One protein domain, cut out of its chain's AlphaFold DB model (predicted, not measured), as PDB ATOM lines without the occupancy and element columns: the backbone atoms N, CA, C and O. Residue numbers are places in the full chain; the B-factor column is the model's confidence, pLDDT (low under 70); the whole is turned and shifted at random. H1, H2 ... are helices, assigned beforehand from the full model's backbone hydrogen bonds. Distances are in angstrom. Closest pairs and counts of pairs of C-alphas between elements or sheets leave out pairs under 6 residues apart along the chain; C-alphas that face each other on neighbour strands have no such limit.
ATOM      1  N   ASP A 108     -20.257 -19.659 -21.808       90.00
ATOM      2  CA  ASP A 108     -21.581 -20.304 -21.817       90.00
ATOM      3  C   ASP A 108     -22.533 -19.689 -22.860       90.00
ATOM      4  O   ASP A 108     -23.487 -20.326 -23.296       90.00
ATOM      5  N   ASN A 109     -22.233 -18.465 -23.302       90.44
ATOM      6  CA  ASN A 109     -22.977 -17.688 -24.288       90.44
ATOM      7  C   ASN A 109     -22.145 -17.413 -25.558       90.44
ATOM      8  O   ASN A 109     -22.269 -16.347 -26.156       90.44
ATOM      9  N   TRP A 110     -21.283 -18.356 -25.964       90.69
ATOM     10  CA  TRP A 110     -20.490 -18.310 -27.212       90.69
ATOM     11  C   TRP A 110     -19.460 -17.169 -27.296       90.69
ATOM     12  O   TRP A 110     -18.955 -16.853 -28.374       90.69
ATOM     13  N   GLY A 111     -19.126 -16.547 -26.169       92.44
ATOM     14  CA  GLY A 111     -18.035 -15.587 -26.071       92.44
ATOM     15  C   GLY A 111     -16.755 -16.189 -25.497       92.44
ATOM     16  O   GLY A 111     -16.623 -17.395 -25.325       92.44
ATOM     17  N   ASN A 112     -15.794 -15.323 -25.179       91.38
ATOM     18  CA  ASN A 112     -14.515 -15.711 -24.568       91.38
ATOM     19  C   ASN A 112     -14.129 -14.797 -23.390       91.38
ATOM     20  O   ASN A 112     -12.972 -14.738 -22.981       91.38
ATOM     21  N   CYS A 113     -15.086 -14.035 -22.857       90.69
ATOM     22  CA  CYS A 113     -14.845 -13.143 -21.728       90.69
ATOM     23  C   CYS A 113     -15.311 -13.790 -20.425       90.69
ATOM     24  O   CYS A 113     -16.376 -14.394 -20.358       90.69
ATOM     25  N   THR A 114     -14.540 -13.632 -19.356       91.12
ATOM     26  CA  THR A 114     -14.934 -14.063 -18.012       91.12
ATOM     27  C   THR A 114     -14.930 -12.874 -17.061       91.12
ATOM     28  O   THR A 114     -14.223 -11.894 -17.283       91.12
ATOM     29  N   HIS A 115     -15.741 -12.960 -16.012       88.12
ATOM     30  CA  HIS A 115     -15.783 -12.006 -14.903       88.12
ATOM     31  C   HIS A 115     -15.296 -12.640 -13.590       88.12
ATOM     32  O   HIS A 115     -15.371 -12.017 -12.534       88.12
ATOM     33  N   THR A 116     -14.808 -13.881 -13.640       91.06
ATOM     34  CA  THR A 116     -14.343 -14.631 -12.473       91.06
ATOM     35  C   THR A 116     -12.882 -15.016 -12.624       91.06
ATOM     36  O   THR A 116     -12.414 -15.360 -13.713       91.06
ATOM     37  N   TRP A 117     -12.173 -15.036 -11.498       92.56
ATOM     38  CA  TRP A 117     -10.825 -15.582 -11.433       92.56
ATOM     39  C   TRP A 117     -10.795 -17.057 -11.866       92.56
ATOM     40  O   TRP A 117     -11.723 -17.807 -11.550       92.56
ATOM     41  N   PRO A 118      -9.733 -17.504 -12.560       90.62
ATOM     42  CA  PRO A 118      -9.502 -18.921 -12.805       90.62
ATOM     43  C   PRO A 118      -9.492 -19.742 -11.505       90.62
ATOM     44  O   PRO A 118      -8.937 -19.319 -10.494       90.62
ATOM     45  N   LEU A 119     -10.034 -20.965 -11.540       86.19
ATOM     46  CA  LEU A 119     -10.176 -21.838 -10.357       86.19
ATOM     47  C   LEU A 119      -8.861 -22.118  -9.603       86.19
ATOM     48  O   LEU A 119      -8.885 -22.412  -8.414       86.19
ATOM     49  N   LYS A 120      -7.714 -22.053 -10.290       88.88
ATOM     50  CA  LYS A 120      -6.378 -22.304  -9.717       88.88
ATOM     51  C   LYS A 120      -5.634 -21.023  -9.322       88.88
ATOM     52  O   LYS A 120      -4.437 -21.080  -9.048       88.88
ATOM     53  N   SER A 121      -6.300 -19.871  -9.331       90.94
ATOM     54  CA  SER A 121      -5.688 -18.617  -8.899       90.94
ATOM     55  C   SER A 121      -5.377 -18.647  -7.393       90.94
ATOM     56  O   SER A 121      -6.172 -19.175  -6.613       90.94
ATOM     57  N   PRO A 122      -4.241 -18.073  -6.953       90.81
ATOM     58  CA  PRO A 122      -3.931 -17.906  -5.536       90.81
ATOM     59  C   PRO A 122      -5.042 -17.177  -4.775       90.81
ATOM     60  O   PRO A 122      -5.657 -16.255  -5.305       90.81
ATOM     61  N   GLN A 123      -5.245 -17.516  -3.499       89.56
ATOM     62  CA  GLN A 123      -6.299 -16.916  -2.663       89.56
ATOM     63  C   GLN A 123      -6.201 -15.386  -2.568       89.56
ATOM     64  O   GLN A 123      -7.227 -14.711  -2.535       89.56
ATOM     65  N   ARG A 124      -4.983 -14.822  -2.599       87.25
ATOM     66  CA  ARG A 124      -4.768 -13.362  -2.619       87.25
ATOM     67  C   ARG A 124      -5.427 -12.669  -3.816       87.25
ATOM     68  O   ARG A 124      -5.854 -11.529  -3.678       87.25
ATOM     69  N   ALA A 125      -5.585 -13.361  -4.949       88.69
ATOM     70  CA  ALA A 125      -6.230 -12.808  -6.139       88.69
ATOM     71  C   ALA A 125      -7.686 -12.409  -5.864       88.69
ATOM     72  O   ALA A 125      -8.145 -11.379  -6.342       88.69
ATOM     73  N   PHE A 126      -8.386 -13.175  -5.023       89.00
ATOM     74  CA  PHE A 126      -9.796 -12.960  -4.692       89.00
ATOM     75  C   PHE A 126     -10.040 -11.762  -3.761       89.00
ATOM     76  O   PHE A 126     -11.192 -11.432  -3.495       89.00
ATOM     77  N   ARG A 127      -8.984 -11.088  -3.281       87.12
ATOM     78  CA  ARG A 127      -9.102  -9.809  -2.555       87.12
ATOM     79  C   ARG A 127      -9.464  -8.643  -3.478       87.12
ATOM     80  O   ARG A 127      -9.880  -7.598  -2.994       87.12
ATOM     81  N   LEU A 128      -9.299  -8.822  -4.789       86.31
ATOM     82  CA  LEU A 128      -9.691  -7.871  -5.822       86.31
ATOM     83  C   LEU A 128     -10.653  -8.563  -6.799       86.31
ATOM     84  O   LEU A 128     -10.536  -9.772  -7.029       86.31
ATOM     85  N   PRO A 129     -11.597  -7.840  -7.419       88.94
ATOM     86  CA  PRO A 129     -12.406  -8.420  -8.475       88.94
ATOM     87  C   PRO A 129     -11.544  -8.728  -9.698       88.94
ATOM     88  O   PRO A 129     -10.471  -8.150  -9.928       88.94
ATOM     89  N   TYR A 130     -12.041  -9.665 -10.496       88.75
ATOM     90  CA  TYR A 130     -11.375 -10.053 -11.722       88.75
ATOM     91  C   TYR A 130     -11.435  -8.919 -12.746       88.75
ATOM     92  O   TYR A 130     -12.504  -8.430 -13.106       88.75
ATOM     93  N   THR A 131     -10.268  -8.560 -13.267       87.50
ATOM     94  CA  THR A 131     -10.117  -7.776 -14.491       87.50
ATOM     95  C   THR A 131      -8.993  -8.408 -15.308       87.50
ATOM     96  O   THR A 131      -8.094  -9.046 -14.748       87.50
ATOM     97  N   ALA A 132      -9.000  -8.212 -16.629       87.25
ATOM     98  CA  ALA A 132      -7.916  -8.703 -17.482       87.25
ATOM     99  C   ALA A 132      -6.540  -8.179 -17.016       87.25
ATOM    100  O   ALA A 132      -5.551  -8.911 -17.038       87.25
ATOM    101  N   LYS A 133      -6.497  -6.939 -16.515       84.69
ATOM    102  CA  LYS A 133      -5.289  -6.291 -15.987       84.69
ATOM    103  C   LYS A 133      -4.821  -6.899 -14.671       84.69
ATOM    104  O   LYS A 133      -3.666  -7.296 -14.580       84.69
ATOM    105  N   ASN A 134      -5.716  -7.054 -13.692       87.62
ATOM    106  CA  ASN A 134      -5.380  -7.697 -12.418       87.62
ATOM    107  C   ASN A 134      -4.867  -9.124 -12.666       87.62
ATOM    108  O   ASN A 134      -3.918  -9.569 -12.023       87.62
ATOM    109  N   CYS A 135      -5.452  -9.833 -13.640       89.62
ATOM    110  CA  CYS A 135      -4.985 -11.153 -14.045       89.62
ATOM    111  C   CYS A 135      -3.578 -11.127 -14.653       89.62
ATOM    112  O   CYS A 135      -2.746 -11.955 -14.282       89.62
ATOM    113  N   ALA A 136      -3.288 -10.181 -15.548       89.25
ATOM    114  CA  ALA A 136      -1.960 -10.033 -16.139       89.25
ATOM    115  C   ALA A 136      -0.889  -9.707 -15.081       89.25
ATOM    116  O   ALA A 136       0.165 -10.349 -15.064       89.25
ATOM    117  N   SER A 137      -1.179  -8.785 -14.157       87.88
ATOM    118  CA  SER A 137      -0.277  -8.438 -13.050       87.88
ATOM    119  C   SER A 137      -0.030  -9.627 -12.123       87.88
ATOM    120  O   SER A 137       1.116  -9.911 -11.785       87.88
ATOM    121  N   LEU A 138      -1.071 -10.398 -11.787       89.88
ATOM    122  CA  LEU A 138      -0.925 -11.606 -10.975       89.88
ATOM    123  C   LEU A 138      -0.023 -12.644 -11.661       89.88
ATOM    124  O   LEU A 138       0.819 -13.255 -11.004       89.88
ATOM    125  N   CYS A 139      -0.172 -12.839 -12.975       90.62
ATOM    126  CA  CYS A 139       0.692 -13.735 -13.743       90.62
ATOM    127  C   CYS A 139       2.161 -13.290 -13.691       90.62
ATOM    128  O   CYS A 139       3.045 -14.123 -13.488       90.62
ATOM    129  N   GLN A 140       2.421 -11.987 -13.833       90.00
ATOM    130  CA  GLN A 140       3.771 -11.430 -13.712       90.00
ATOM    131  C   GLN A 140       4.324 -11.626 -12.298       90.00
ATOM    132  O   GLN A 140       5.436 -12.127 -12.148       90.00
ATOM    133  N   GLN A 141       3.540 -11.317 -11.265       90.00
ATOM    134  CA  GLN A 141       3.922 -11.540  -9.873       90.00
ATOM    135  C   GLN A 141       4.314 -13.000  -9.615       90.00
ATOM    136  O   GLN A 141       5.406 -13.250  -9.114       90.00
ATOM    137  N   ILE A 142       3.469 -13.963 -10.007       91.06
ATOM    138  CA  ILE A 142       3.747 -15.399  -9.827       91.06
ATOM    139  C   ILE A 142       5.048 -15.795 -10.535       91.06
ATOM    140  O   ILE A 142       5.860 -16.529  -9.975       91.06
ATOM    141  N   TYR A 143       5.263 -15.301 -11.754       92.19
ATOM    142  CA  TYR A 143       6.474 -15.589 -12.515       92.19
ATOM    143  C   TYR A 143       7.746 -15.101 -11.802       92.19
ATOM    144  O   TYR A 143       8.730 -15.840 -11.729       92.19
ATOM    145  N   TYR A 144       7.734 -13.882 -11.252       91.56
ATOM    146  CA  TYR A 144       8.879 -13.347 -10.506       91.56
ATOM    147  C   TYR A 144       9.089 -14.070  -9.173       91.56
ATOM    148  O   TYR A 144      10.220 -14.445  -8.861       91.56
ATOM    149  N   GLU A 145       8.020 -14.360  -8.434       91.31
ATOM    150  CA  GLU A 145       8.097 -15.123  -7.183       91.31
ATOM    151  C   GLU A 145       8.738 -16.500  -7.406       91.31
ATOM    152  O   GLU A 145       9.632 -16.894  -6.661       91.31
ATOM    153  N   GLN A 146       8.366 -17.199  -8.483       93.62
ATOM    154  CA  GLN A 146       8.921 -18.516  -8.810       93.62
ATOM    155  C   GLN A 146      10.389 -18.482  -9.254       93.62
ATOM    156  O   GLN A 146      11.098 -19.470  -9.071       93.62
ATOM    157  N   ARG A 147      10.853 -17.384  -9.865       94.75
ATOM    158  CA  ARG A 147      12.218 -17.297 -10.412       94.75
ATOM    159  C   ARG A 147      13.233 -16.684  -9.464       94.75
ATOM    160  O   ARG A 147      14.381 -17.115  -9.461       94.75
ATOM    161  N   ILE A 148      12.833 -15.647  -8.735       93.62
ATOM    162  CA  ILE A 148      13.749 -14.821  -7.940       93.62
ATOM    163  C   ILE A 148      13.298 -14.663  -6.484       93.62
ATOM    164  O   ILE A 148      13.958 -13.958  -5.732       93.62
ATOM    165  N   ASN A 149      12.204 -15.325  -6.077       90.56
ATOM    166  CA  ASN A 149      11.685 -15.323  -4.706       90.56
ATOM    167  C   ASN A 149      11.388 -13.915  -4.149       90.56
ATOM    168  O   ASN A 149      11.532 -13.661  -2.955       90.56
TER     169      ASN A 149
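This is residues 108 to 149 of the 160 residues of an uncharacterized protein of Loa loa (UniProt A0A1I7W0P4). One long helix, H2, makes one end of a loose rod, and a long unnamed stretch, residues 108 to 122, runs from the other end in to the short helix H1, which sits beside H2 near Leu 138. Residues 143 to 149, of which 143 to 148 belong to H2, stick out. The printed part has 42 residues with two named helices, H1 then H2, and no named strand: the class is all helix. It is loose, with a radius of gyration of the C-alphas of 12.0 A, and spans 40 by 18 by 17 A.

H2, residues 132 to 148, is 24.5 A long, from C-alpha 132 at (-7.916, -8.703, -17.482) to C-alpha 148 at (13.749, -14.821, -7.940). H1, residues 123 to 127, begins at C-alpha 123 at (-6.299, -16.916, -2.663).

H2 and H1 are close but not clearly touching; their closest C-alphas, of Leu 138 and Ala 125, are 7.3 A apart. A tight link of 4 residues joins them. In H2 every O i to N i+4 pair is within hydrogen-bond range; in H1 0 of 1 is, beside 2 of 2 O i to N i+3 pairs.

The C-alphas farthest apart, of Asn 109 and Ile 148, are 40.3 A apart. The printed part has no cut, and no printed residue is under 70 in pLDDT.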